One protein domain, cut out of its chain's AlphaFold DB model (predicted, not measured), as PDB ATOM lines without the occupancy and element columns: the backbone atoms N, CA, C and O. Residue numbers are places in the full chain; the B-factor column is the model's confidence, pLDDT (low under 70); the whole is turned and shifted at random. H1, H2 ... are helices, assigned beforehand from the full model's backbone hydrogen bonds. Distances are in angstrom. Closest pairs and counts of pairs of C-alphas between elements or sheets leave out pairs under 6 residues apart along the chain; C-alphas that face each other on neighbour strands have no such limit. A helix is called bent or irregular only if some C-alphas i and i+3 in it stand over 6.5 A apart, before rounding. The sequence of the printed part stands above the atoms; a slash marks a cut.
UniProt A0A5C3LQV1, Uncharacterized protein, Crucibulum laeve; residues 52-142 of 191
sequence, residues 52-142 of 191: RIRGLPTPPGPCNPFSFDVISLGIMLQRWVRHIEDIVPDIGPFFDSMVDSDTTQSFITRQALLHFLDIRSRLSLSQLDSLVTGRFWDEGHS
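This is residues 52 to 142 of the 191 residues of an uncharacterized protein of Crucibulum laeve (UniProt A0A5C3LQV1). Three helices, H1, H2 and H3, run up and down nearly along one axis; short H4 sits beyond the end of H3, and unnamed stretches form both ends. The 91 printed residues hold four helices, H1 to H4, and no named strand: all helix, with under half of the residues in named elements. It is flat, 47 by 26 by 14 A, and only just compact, close to loose, with radius of gyration of the C-alphas 14.2 A.

H1, residues 65 to 84, and H2, residues 91 to 98, form a hairpin and touch at C-alphas 74 and 98, the closest, 5.1 A, at a shallow tilt of 17 degrees, opposite ways. H2 and H3, residues 109 to 121, form another hairpin; their closest C-alphas, 98 and 112, are 7.3 A apart, at a shallow 13 degrees. Residues 66 to 70 of H1 alone touch H3, the same way at a shallow 25 degrees; closest are C-alphas 70 and 109, 6.1 A. H4, residues 125 to 128, is apart from H1, H2 and H3. Every O i to N i+4 pair is within hydrogen-bond range in H2 and H3, and 14 of 16 in H1; H4 is too short for such a pair.

H1 starts at C-alpha 65 (-28.655, -27.038, 41.663), spans 28.7 A, kinks 49 degrees near residue 78 and is irregular, C-alphas 80 and 83 being 7.2 A apart. H2 spans 10.6 A, H3 18.3 A; H4 ends at C-alpha 128 (-36.405, -18.352, 9.715).

The C-alphas of Gly 61 and Ser 126, the farthest apart, are 46.9 A apart. The printed part has no cut and no long link; pLDDT is under 70 at residues 101 to 106 and 139 to 142.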
ATOM      1  N   ARG A  52     -16.284 -24.980  38.137       86.25
ATOM      2  CA  ARG A  52     -14.940 -25.005  37.522       86.25
ATOM      3  C   ARG A  52     -14.880 -25.752  36.193       86.25
ATOM      4  O   ARG A  52     -14.162 -25.323  35.302       86.25
ATOM      5  N   ILE A  53     -15.629 -26.850  36.048       85.38
ATOM      6  CA  ILE A  53     -15.675 -27.618  34.788       85.38
ATOM      7  C   ILE A  53     -16.349 -26.794  33.683       85.38
ATOM      8  O   ILE A  53     -16.122 -27.022  32.500       85.38
ATOM      9  N   ARG A  54     -17.160 -25.806  34.070       83.25
ATOM     10  CA  ARG A  54     -17.832 -24.870  33.168       83.25
ATOM     11  C   ARG A  54     -17.048 -23.570  32.953       83.25
ATOM     12  O   ARG A  54     -17.587 -22.648  32.362       83.25
ATOM     13  N   GLY A  55     -15.807 -23.476  33.439       84.06
ATOM     14  CA  GLY A  55     -14.989 -22.263  33.317       84.06
ATOM     15  C   GLY A  55     -15.424 -21.108  34.226       84.06
ATOM     16  O   GLY A  55     -14.915 -20.003  34.080       84.06
ATOM     17  N   LEU A  56     -16.331 -21.350  35.178       83.81
ATOM     18  CA  LEU A  56     -16.821 -20.332  36.106       83.81
ATOM     19  C   LEU A  56     -16.121 -20.408  37.473       83.81
ATOM     20  O   LEU A  56     -15.786 -21.505  37.949       83.81
ATOM     21  N   PRO A  57     -15.935 -19.262  38.159       84.94
ATOM     22  CA  PRO A  57     -15.514 -19.266  39.550       84.94
ATOM     23  C   PRO A  57     -16.561 -19.986  40.406       84.94
ATOM     24  O   PRO A  57     -17.764 -19.864  40.195       84.94
ATOM     25  N   THR A  58     -16.104 -20.765  41.385       84.38
ATOM     26  CA  THR A  58     -17.014 -21.421  42.331       84.38
ATOM     27  C   THR A  58     -17.461 -20.399  43.374       84.38
ATOM     28  O   THR A  58     -16.589 -19.884  44.082       84.38
ATOM     29  N   PRO A  59     -18.768 -20.100  43.490       84.06
ATOM     30  CA  PRO A  59     -19.258 -19.215  44.532       84.06
ATOM     31  C   PRO A  59     -19.005 -19.836  45.916       84.06
ATOM     32  O   PRO A  59     -18.952 -21.064  46.049       84.06
ATOM     33  N   PRO A  60     -18.806 -19.016  46.959       83.69
ATOM     34  CA  PRO A  60     -18.641 -19.524  48.312       83.69
ATOM     35  C   PRO A  60     -19.961 -20.100  48.840       83.69
ATOM     36  O   PRO A  60     -21.000 -19.450  48.776       83.69
ATOM     37  N   GLY A  61     -19.892 -21.288  49.442       87.62
ATOM     38  CA  GLY A  61     -21.028 -21.921  50.115       87.62
ATOM     39  C   GLY A  61     -21.862 -22.850  49.223       87.62
ATOM     40  O   GLY A  61     -21.429 -23.231  48.133       87.62
ATOM     41  N   PRO A  62     -23.026 -23.291  49.729       90.00
ATOM     42  CA  PRO A  62     -23.965 -24.102  48.969       90.00
ATOM     43  C   PRO A  62     -24.513 -23.359  47.749       90.00
ATOM     44  O   PRO A  62     -24.652 -22.140  47.760       90.00
ATOM     45  N   CYS A  63     -24.872 -24.110  46.717       88.75
ATOM     46  CA  CYS A  63     -25.486 -23.596  45.496       88.75
ATOM     47  C   CYS A  63     -26.888 -24.176  45.311       88.75
ATOM     48  O   CYS A  63     -27.160 -25.297  45.748       88.75
ATOM     49  N   ASN A  64     -27.744 -23.457  44.589       90.75
ATOM     50  CA  ASN A  64     -28.982 -24.026  44.079       90.75
ATOM     51  C   ASN A  64     -28.679 -24.860  42.812       90.75
ATOM     52  O   ASN A  64     -28.147 -24.311  41.841       90.75
ATOM     53  N   PRO A  65     -28.972 -26.175  42.799       91.44
ATOM     54  CA  PRO A  65     -28.655 -27.038  41.663       91.44
ATOM     55  C   PRO A  65     -29.511 -26.726  40.427       91.44
ATOM     56  O   PRO A  65     -29.018 -26.857  39.312       91.44
ATOM     57  N   PHE A  66     -30.746 -26.247  40.602       90.69
ATOM     58  CA  PHE A  66     -31.620 -25.884  39.484       90.69
ATOM     59  C   PHE A  66     -31.130 -24.616  38.783       90.69
ATOM     60  O   PHE A  66     -31.073 -24.569  37.555       90.69
ATOM     61  N   SER A  67     -30.702 -23.605  39.546       89.44
ATOM     62  CA  SER A  67     -30.066 -22.409  38.979       89.44
ATOM     63  C   SER A  67     -28.752 -22.764  38.272       89.44
ATOM     64  O   SER A  67     -28.460 -22.248  37.195       89.44
ATOM     65  N   PHE A  68     -27.971 -23.692  38.836       90.00
ATOM     66  CA  PHE A  68     -26.741 -24.178  38.208       90.00
ATOM     67  C   PHE A  68     -26.984 -24.887  36.865       90.00
ATOM     68  O   PHE A  68     -26.186 -24.713  35.938       90.00
ATOM     69  N   ASP A  69     -28.074 -25.648  36.732       91.69
ATOM     70  CA  ASP A  69     -28.461 -26.270  35.460       91.69
ATOM     71  C   ASP A  69     -28.785 -25.217  34.394       91.69
ATOM     72  O   ASP A  69     -28.353 -25.351  33.248       91.69
ATOM     73  N   VAL A  70     -29.476 -24.132  34.766       92.44
ATOM     74  CA  VAL A  70     -29.782 -23.022  33.847       92.44
ATOM     75  C   VAL A  70     -28.509 -22.307  33.396       92.44
ATOM     76  O   VAL A  70     -28.335 -22.089  32.197       92.44
ATOM     77  N   ILE A  71     -27.583 -22.020  34.316       91.44
ATOM     78  CA  ILE A  71     -26.272 -21.440  33.981       91.44
ATOM     79  C   ILE A  71     -25.499 -22.378  33.043       91.44
ATOM     80  O   ILE A  71     -24.957 -21.949  32.024       91.44
ATOM     81  N   SER A  72     -25.473 -23.678  33.354       91.06
ATOM     82  CA  SER A  72     -24.791 -24.685  32.531       91.06
ATOM     83  C   SER A  72     -25.386 -24.769  31.124       91.06
ATOM     84  O   SER A  72     -24.637 -24.852  30.148       91.06
ATOM     85  N   LEU A  73     -26.715 -24.706  31.012       92.50
ATOM     86  CA  LEU A  73     -27.416 -24.644  29.736       92.50
ATOM     87  C   LEU A  73     -27.073 -23.355  28.980       92.50
ATOM     88  O   LEU A  73     -26.773 -23.428  27.793       92.50
ATOM     89  N   GLY A  74     -27.049 -22.205  29.657       93.19
ATOM     90  CA  GLY A  74     -26.652 -20.923  29.074       93.19
ATOM     91  C   GLY A  74     -25.259 -20.984  28.448       93.19
ATOM     92  O   GLY A  74     -25.099 -20.649  27.279       93.19
ATOM     93  N   ILE A  75     -24.267 -21.520  29.168       91.38
ATOM     94  CA  ILE A  75     -22.894 -21.699  28.658       91.38
ATOM     95  C   ILE A  75     -22.868 -22.616  27.431       91.38
ATOM     96  O   ILE A  75     -22.183 -22.328  26.447       91.38
ATOM     97  N   MET A  76     -23.616 -23.724  27.466       91.31
ATOM     98  CA  MET A  76     -23.722 -24.617  26.311       91.31
ATOM     99  C   MET A  76     -24.337 -23.906  25.103       91.31
ATOM    100  O   MET A  76     -23.809 -24.018  24.000       91.31
ATOM    101  N   LEU A  77     -25.425 -23.163  25.298       93.12
ATOM    102  CA  LEU A  77     -26.105 -22.444  24.225       93.12
ATOM    103  C   LEU A  77     -25.249 -21.309  23.661       93.12
ATOM    104  O   LEU A  77     -25.220 -21.141  22.444       93.12
ATOM    105  N   GLN A  78     -24.481 -20.601  24.496       92.81
ATOM    106  CA  GLN A  78     -23.514 -19.624  24.001       92.81
ATOM    107  C   GLN A  78     -22.546 -20.273  23.022       92.81
ATOM    108  O   GLN A  78     -22.437 -19.826  21.889       92.81
ATOM    109  N   ARG A  79     -21.919 -21.385  23.407       89.62
ATOM    110  CA  ARG A  79     -20.962 -22.075  22.539       89.62
ATOM    111  C   ARG A  79     -21.601 -22.610  21.259       89.62
ATOM    112  O   ARG A  79     -21.030 -22.469  20.186       89.62
ATOM    113  N   TRP A  80     -22.757 -23.258  21.356       89.56
ATOM    114  CA  TRP A  80     -23.304 -24.028  20.236       89.56
ATOM    115  C   TRP A  80     -24.302 -23.270  19.374       89.56
ATOM    116  O   TRP A  80     -24.550 -23.702  18.258       89.56
ATOM    117  N   VAL A  81     -24.881 -22.170  19.855       91.31
ATOM    118  CA  VAL A  81     -25.999 -21.490  19.180       91.31
ATOM    119  C   VAL A  81     -25.738 -20.003  18.965       91.31
ATOM    120  O   VAL A  81     -26.246 -19.458  17.995       91.31
ATOM    121  N   ARG A  82     -24.914 -19.328  19.779       93.75
ATOM    122  CA  ARG A  82     -24.707 -17.867  19.646       93.75
ATOM    123  C   ARG A  82     -24.184 -17.423  18.279       93.75
ATOM    124  O   ARG A  82     -24.391 -16.286  17.891       93.75
ATOM    125  N   HIS A  83     -23.597 -18.331  17.508       89.81
ATOM    126  CA  HIS A  83     -23.157 -18.062  16.144       89.81
ATOM    127  C   HIS A  83     -24.269 -17.614  15.173       89.81
ATOM    128  O   HIS A  83     -23.926 -17.147  14.095       89.81
ATOM    129  N   ILE A  84     -25.556 -17.753  15.533       91.75
ATOM    130  CA  ILE A  84     -26.703 -17.212  14.775       91.75
ATOM    131  C   ILE A  84     -27.201 -15.847  15.297       91.75
ATOM    132  O   ILE A  84     -28.313 -15.436  14.967       91.75
ATOM    133  N   GLU A  85     -26.435 -15.147  16.143       94.38
ATOM    134  CA  GLU A  85     -26.806 -13.833  16.707       94.38
ATOM    135  C   GLU A  85     -26.892 -12.740  15.627       94.38
ATOM    136  O   GLU A  85     -27.682 -11.807  15.738       94.38
ATOM    137  N   ASP A  86     -26.154 -12.882  14.531       91.69
ATOM    138  CA  ASP A  86     -26.263 -12.029  13.345       91.69
ATOM    139  C   ASP A  86     -27.628 -12.158  12.639       91.69
ATOM    140  O   ASP A  86     -28.151 -11.178  12.102       91.69
ATOM    141  N   ILE A  87     -28.232 -13.349  12.681       93.88
ATOM    142  CA  ILE A  87     -29.574 -13.631  12.157       93.88
ATOM    143  C   ILE A  87     -30.643 -13.267  13.195       93.88
ATOM    144  O   ILE A  87     -31.658 -12.650  12.858       93.88
ATOM    145  N   VAL A  88     -30.439 -13.644  14.460       95.31
ATOM    146  CA  VAL A  88     -31.372 -13.418  15.573       95.31
ATOM    147  C   VAL A  88     -30.671 -12.639  16.694       95.31
ATOM    148  O   VAL A  88     -30.216 -13.247  17.662       95.31
ATOM    149  N   PRO A  89     -30.639 -11.293  16.626       95.44
ATOM    150  CA  PRO A  89     -29.878 -10.457  17.566       95.44
ATOM    151  C   PRO A  89     -30.227 -10.646  19.042       95.44
ATOM    152  O   PRO A  89     -29.396 -10.424  19.914       95.44
ATOM    153  N   ASP A  90     -31.450 -11.084  19.341       96.25
ATOM    154  CA  ASP A  90     -31.917 -11.233  20.718       96.25
ATOM    155  C   ASP A  90     -31.323 -12.452  21.445       96.25
ATOM    156  O   ASP A  90     -31.373 -12.505  22.676       96.25
ATOM    157  N   ILE A  91     -30.761 -13.442  20.735       94.94
ATOM    158  CA  ILE A  91     -30.259 -14.664  21.388       94.94
ATOM    159  C   ILE A  91     -28.990 -14.419  22.207       94.94
ATOM    160  O   ILE A  91     -28.802 -15.080  23.223       94.94
ATOM    161  N   GLY A  92     -28.127 -13.490  21.779       93.56
ATOM    162  CA  GLY A  92     -26.881 -13.176  22.478       93.56
ATOM    163  C   GLY A  92     -27.165 -12.622  23.871       93.56
ATOM    164  O   GLY A  92     -26.829 -13.284  24.856       93.56
ATOM    165  N   PRO A  93     -27.891 -11.491  23.975       94.00
ATOM    166  CA  PRO A  93     -28.332 -10.940  25.254       94.00
ATOM    167  C   PRO A  93     -29.136 -11.936  26.098       94.00
ATOM    168  O   PRO A  93     -28.997 -11.972  27.321       94.00
ATOM    169  N   PHE A  94     -29.959 -12.779  25.464       94.31
ATOM    170  CA  PHE A  94     -30.675 -13.837  26.172       94.31
ATOM    171  C   PHE A  94     -29.718 -14.840  26.825       94.31
ATOM    172  O   PHE A  94     -29.840 -15.103  28.023       94.31
ATOM    173  N   PHE A  95     -28.737 -15.369  26.096       93.75
ATOM    174  CA  PHE A  95     -27.772 -16.300  26.674       93.75
ATOM    175  C   PHE A  95     -26.860 -15.642  27.712       93.75
ATOM    176  O   PHE A  95     -26.490 -16.304  28.682       93.75
ATOM    177  N   ASP A  96     -26.531 -14.359  27.552       91.69
ATOM    178  CA  ASP A  96     -25.803 -13.585  28.563       91.69
ATOM    179  C   ASP A  96     -26.604 -13.508  29.871       91.69
ATOM    180  O   ASP A  96     -26.075 -13.793  30.943       91.69
ATOM    181  N   SER A  97     -27.912 -13.251  29.788       90.44
ATOM    182  CA  SER A  97     -28.784 -13.218  30.971       90.44
ATOM    183  C   SER A  97     -28.970 -14.582  31.656       90.44
ATOM    184  O   SER A  97     -29.279 -14.636  32.843       90.44
ATOM    185  N   MET A  98     -28.746 -15.701  30.952       91.31
ATOM    186  CA  MET A  98     -28.770 -17.039  31.565       91.31
ATOM    187  C   MET A  98     -27.514 -17.353  32.383       91.31
ATOM    188  O   MET A  98     -27.581 -18.172  33.299       91.31
ATOM    189  N   VAL A  99     -26.371 -16.758  32.033       88.75
ATOM    190  CA  VAL A  99     -25.076 -17.035  32.677       88.75
ATOM    191  C   VAL A  99     -24.673 -15.970  33.689       88.75
ATOM    192  O   VAL A  99     -23.554 -16.030  34.204       88.75
ATOM    193  N   ASP A 100     -25.548 -14.998  33.958       79.94
ATOM    194  CA  ASP A 100     -25.248 -13.927  34.897       79.94
ATOM    195  C   ASP A 100     -24.837 -14.514  36.255       79.94
ATOM    196  O   ASP A 100     -25.496 -15.383  36.836       79.94
ATOM    197  N   SER A 101     -23.685 -14.046  36.726       61.16
ATOM    198  CA  SER A 101     -23.056 -14.461  37.973       61.16
ATOM    199  C   SER A 101     -23.852 -14.060  39.215       61.16
ATOM    200  O   SER A 101     -23.613 -14.621  40.290       61.16
ATOM    201  N   ASP A 102     -24.795 -13.120  39.093       68.00
ATOM    202  CA  ASP A 102     -25.741 -12.835  40.166       68.00
ATOM    203  C   ASP A 102     -26.785 -13.956  40.272       68.00
ATOM    204  O   ASP A 102     -27.874 -13.911  39.699       68.00
ATOM    205  N   THR A 103     -26.451 -14.970  41.074       58.88
ATOM    206  CA  THR A 103     -27.326 -16.121  41.352       58.88
ATOM    207  C   THR A 103     -28.691 -15.750  41.941       58.88
ATOM    208  O   THR A 103     -29.594 -16.580  41.920       58.88
ATOM    209  N   THR A 104     -28.866 -14.522  42.450       59.69
ATOM    210  CA  THR A 104     -30.164 -14.041  42.956       59.69
ATOM    211  C   THR A 104     -31.092 -13.537  41.848       59.69
ATOM    212  O   THR A 104     -32.290 -13.382  42.073       59.69
ATOM    213  N   GLN A 105     -30.546 -13.317  40.650       61.94
ATOM    214  CA  GLN A 105     -31.266 -12.894  39.448       61.94
ATOM    215  C   GLN A 105     -31.235 -13.950  38.339       61.94
ATOM    216  O   GLN A 105     -31.821 -13.740  37.277       61.94
ATOM    217  N   SER A 106     -30.574 -15.088  38.573       68.25
ATOM    218  CA  SER A 106     -30.547 -16.186  37.615       68.25
ATOM    219  C   SER A 106     -31.960 -16.668  37.312       68.25
ATOM    220  O   SER A 106     -32.781 -16.863  38.209       68.25
ATOM    221  N   PHE A 107     -32.234 -16.911  36.034       75.62
ATOM    222  CA  PHE A 107     -33.502 -17.495  35.630       75.62
ATOM    223  C   PHE A 107     -33.746 -18.837  36.324       75.62
ATOM    224  O   PHE A 107     -32.876 -19.707  36.343       75.62
ATOM    225  N   ILE A 108     -34.987 -19.066  36.754       84.06
ATOM    226  CA  ILE A 108     -35.497 -20.437  36.836       84.06
ATOM    227  C   ILE A 108     -35.794 -20.950  35.423       84.06
ATOM    228  O   ILE A 108     -36.176 -20.182  34.533       84.06
ATOM    229  N   THR A 109     -35.708 -22.265  35.207       88.44
ATOM    230  CA  THR A 109     -35.888 -22.901  33.885       88.44
ATOM    231  C   THR A 109     -37.151 -22.436  33.158       88.44
ATOM    232  O   THR A 109     -37.138 -22.195  31.951       88.44
ATOM    233  N   ARG A 110     -38.253 -22.249  33.895       88.88
ATOM    234  CA  ARG A 110     -39.519 -21.763  33.333       88.88
ATOM    235  C   ARG A 110     -39.400 -20.355  32.748       88.88
ATOM    236  O   ARG A 110     -39.986 -20.095  31.703       88.88
ATOM    237  N   GLN A 111     -38.681 -19.451  33.408       89.62
ATOM    238  CA  GLN A 111     -38.479 -18.090  32.911       89.62
ATOM    239  C   GLN A 111     -37.610 -18.096  31.651       89.62
ATOM    240  O   GLN A 111     -37.989 -17.465  30.667       89.62
ATOM    241  N   ALA A 112     -36.523 -18.878  31.642       91.81
ATOM    242  CA  ALA A 112     -35.678 -19.040  30.458       91.81
ATOM    243  C   ALA A 112     -36.481 -19.577  29.259       91.81
ATOM    244  O   ALA A 112     -36.389 -19.037  28.158       91.81
ATOM    245  N   LEU A 113     -37.340 -20.581  29.477       93.25
ATOM    246  CA  LEU A 113     -38.223 -21.112  28.434       93.25
ATOM    247  C   LEU A 113     -39.212 -20.059  27.917       93.25
ATOM    248  O   LEU A 113     -39.399 -19.939  26.710       93.25
ATOM    249  N   LEU A 114     -39.857 -19.303  28.809       94.44
ATOM    250  CA  LEU A 114     -40.806 -18.264  28.402       94.44
ATOM    251  C   LEU A 114     -40.127 -17.159  27.589       94.44
ATOM    252  O   LEU A 114     -40.682 -16.733  26.580       94.44
ATOM    253  N   HIS A 115     -38.926 -16.742  27.985       93.81
ATOM    254  CA  HIS A 115     -38.158 -15.742  27.250       93.81
ATOM    255  C   HIS A 115     -37.731 -16.269  25.871       93.81
ATOM    256  O   HIS A 115     -37.896 -15.581  24.867       93.81
ATOM    257  N   PHE A 116     -37.291 -17.528  25.788       94.38
ATOM    258  CA  PHE A 116     -36.994 -18.167  24.506       94.38
ATOM    259  C   PHE A 116     -38.221 -18.233  23.580       94.38
ATOM    260  O   PHE A 116     -38.123 -17.952  22.384       94.38
ATOM    261  N   LEU A 117     -39.394 -18.585  24.118       96.19
ATOM    262  CA  LEU A 117     -40.640 -18.616  23.349       96.19
ATOM    263  C   LEU A 117     -41.061 -17.221  22.872       96.19
ATOM    264  O   LEU A 117     -41.559 -17.104  21.751       96.19
ATOM    265  N   ASP A 118     -40.836 -16.183  23.680       96.88
ATOM    266  CA  ASP A 118     -41.049 -14.792  23.274       96.88
ATOM    267  C   ASP A 118     -40.156 -14.420  22.082       96.88
ATOM    268  O   ASP A 118     -40.681 -14.015  21.045       96.88
ATOM    269  N   ILE A 119     -38.842 -14.665  22.175       96.12
ATOM    270  CA  ILE A 119     -37.890 -14.435  21.071       96.12
ATOM    271  C   ILE A 119     -38.357 -15.163  19.811       96.12
ATOM    272  O   ILE A 119     -38.491 -14.555  18.749       96.12
ATOM    273  N   ARG A 120     -38.692 -16.453  19.936       94.69
ATOM    274  CA  ARG A 120     -39.183 -17.270  18.821       94.69
ATOM    275  C   ARG A 120     -40.445 -16.688  18.184       94.69
ATOM    276  O   ARG A 120     -40.584 -16.738  16.965       94.69
ATOM    277  N   SER A 121     -41.372 -16.164  18.984       96.31
ATOM    278  CA  SER A 121     -42.639 -15.611  18.489       96.31
ATOM    279  C   SER A 121     -42.466 -14.339  17.651       96.31
ATOM    280  O   SER A 121     -43.338 -14.014  16.847       96.31
ATOM    281  N   ARG A 122     -41.336 -13.642  17.822       96.44
ATOM    282  CA  ARG A 122     -41.005 -12.384  17.144       96.44
ATOM    283  C   ARG A 122     -40.109 -12.577  15.916       96.44
ATOM    284  O   ARG A 122     -39.800 -11.590  15.251       96.44
ATOM    285  N   LEU A 123     -39.717 -13.815  15.600       95.44
ATOM    286  CA  LEU A 123     -38.898 -14.117  14.426       95.44
ATOM    287  C   LEU A 123     -39.657 -13.817  13.135       95.44
ATOM    288  O   LEU A 123     -40.794 -14.250  12.938       95.44
ATOM    289  N   SER A 124     -39.003 -13.099  12.229       95.25
ATOM    290  CA  SER A 124     -39.524 -12.870  10.888       95.25
ATOM    291  C   SER A 124     -39.319 -14.098   9.996       95.25
ATOM    292  O   SER A 124     -38.444 -14.932  10.235       95.25
ATOM    293  N   LEU A 125     -40.081 -14.179   8.901       94.00
ATOM    294  CA  LEU A 125     -39.873 -15.219   7.887       94.00
ATOM    295  C   LEU A 125     -38.449 -15.184   7.313       94.00
ATOM    296  O   LEU A 125     -37.840 -16.229   7.143       94.00
ATOM    297  N   SER A 126     -37.873 -13.995   7.098       93.69
ATOM    298  CA  SER A 126     -36.511 -13.882   6.566       93.69
ATOM    299  C   SER A 126     -35.451 -14.429   7.525       93.69
ATOM    300  O   SER A 126     -34.453 -14.975   7.073       93.69
ATOM    301  N   GLN A 127     -35.655 -14.291   8.839       93.00
ATOM    302  CA  GLN A 127     -34.763 -14.879   9.843       93.00
ATOM    303  C   GLN A 127     -34.909 -16.401   9.887       93.00
ATOM    304  O   GLN A 127     -33.913 -17.105   9.996       93.00
ATOM    305  N   LEU A 128     -36.138 -16.911   9.759       89.94
ATOM    306  CA  LEU A 128     -36.405 -18.352   9.715       89.94
ATOM    307  C   LEU A 128     -35.828 -19.022   8.459       89.94
ATOM    308  O   LEU A 128     -35.376 -20.160   8.539       89.94
ATOM    309  N   ASP A 129     -35.812 -18.308   7.334       88.25
ATOM    310  CA  ASP A 129     -35.283 -18.791   6.052       88.25
ATOM    311  C   ASP A 129     -33.777 -18.506   5.867       88.25
ATOM    312  O   ASP A 129     -33.203 -18.838   4.826       88.25
ATOM    313  N   SER A 130     -33.121 -17.868   6.842       88.38
ATOM    314  CA  SER A 130     -31.699 -17.529   6.749       88.38
ATOM    315  C   SER A 130     -30.810 -18.771   6.796       88.38
ATOM    316  O   SER A 130     -31.026 -19.701   7.574       88.38
ATOM    317  N   LEU A 131     -29.764 -18.766   5.968       86.50
ATOM    318  CA  LEU A 131     -28.746 -19.808   5.986       86.50
ATOM    319  C   LEU A 131     -27.864 -19.640   7.225       86.50
ATOM    320  O   LEU A 131     -27.216 -18.611   7.391       86.50
ATOM    321  N   VAL A 132     -27.791 -20.682   8.047       84.69
ATOM    322  CA  VAL A 132     -26.845 -20.762   9.163       84.69
ATOM    323  C   VAL A 132     -25.507 -21.282   8.644       84.69
ATOM    324  O   VAL A 132     -25.427 -22.414   8.167       84.69
ATOM    325  N   THR A 133     -24.469 -20.450   8.715       81.94
ATOM    326  CA  THR A 133     -23.116 -20.763   8.215       81.94
ATOM    327  C   THR A 133     -22.119 -21.075   9.332       81.94
ATOM    328  O   THR A 133     -21.165 -21.822   9.117       81.94
ATOM    329  N   GLY A 134     -22.343 -20.541  10.535       78.31
ATOM    330  CA  GLY A 134     -21.515 -20.821  11.705       78.31
ATOM    331  C   GLY A 134     -21.731 -22.229  12.267       78.31
ATOM    332  O   GLY A 134     -22.756 -22.868  12.036       78.31
ATOM    333  N   ARG A 135     -20.743 -22.721  13.023       78.25
ATOM    334  CA  ARG A 135     -20.817 -24.029  13.711       78.25
ATOM    335  C   ARG A 135     -20.836 -23.913  15.224       78.25
ATOM    336  O   ARG A 135     -21.556 -24.638  15.905       78.25
ATOM    337  N   PHE A 136     -20.003 -23.034  15.746       82.62
ATOM    338  CA  PHE A 136     -19.937 -22.697  17.153       82.62
ATOM    339  C   PHE A 136     -19.447 -21.261  17.276       82.62
ATOM    340  O   PHE A 136     -18.925 -20.674  16.326       82.62
ATOM    341  N   TRP A 137     -19.672 -20.707  18.452       84.06
ATOM    342  CA  TRP A 137     -19.191 -19.405  18.858       84.06
ATOM    343  C   TRP A 137     -17.935 -19.571  19.707       84.06
ATOM    344  O   TRP A 137     -17.947 -20.356  20.663       84.06
ATOM    345  N   ASP A 138     -16.886 -18.818  19.381       79.38
ATOM    346  CA  ASP A 138     -15.661 -18.733  20.171       79.38
ATOM    347  C   ASP A 138     -15.228 -17.269  20.328       79.38
ATOM    348  O   ASP A 138     -14.976 -16.576  19.347       79.38
ATOM    349  N   GLU A 139     -15.222 -16.775  21.569       68.12
ATOM    350  CA  GLU A 139     -14.747 -15.434  21.967       68.12
ATOM    351  C   GLU A 139     -15.064 -14.269  20.994       68.12
ATOM    352  O   GLU A 139     -14.211 -13.435  20.689       68.12
ATOM    353  N   GLY A 140     -16.303 -14.172  20.499       62.06
ATOM    354  CA  GLY A 140     -16.712 -13.073  19.607       62.06
ATOM    355  C   GLY A 140     -16.668 -13.394  18.113       62.06
ATOM    356  O   GLY A 140     -17.022 -12.535  17.308       62.06
ATOM    357  N   HIS A 141     -16.254 -14.606  17.739       58.41
ATOM    358  CA  HIS A 141     -16.160 -15.052  16.356       58.41
ATOM    359  C   HIS A 141     -17.017 -16.305  16.140       58.41
ATOM    360  O   HIS A 141     -16.955 -17.279  16.892       58.41
ATOM    361  N   SER A 142     -17.833 -16.275  15.089       58.47
ATOM    362  CA  SER A 142     -18.508 -17.460  14.565       58.47
ATOM    363  C   SER A 142     -17.537 -18.194  13.646       58.47
ATOM    364  O   SER A 142     -17.111 -17.627  12.641       58.47
TER     365      SER A 142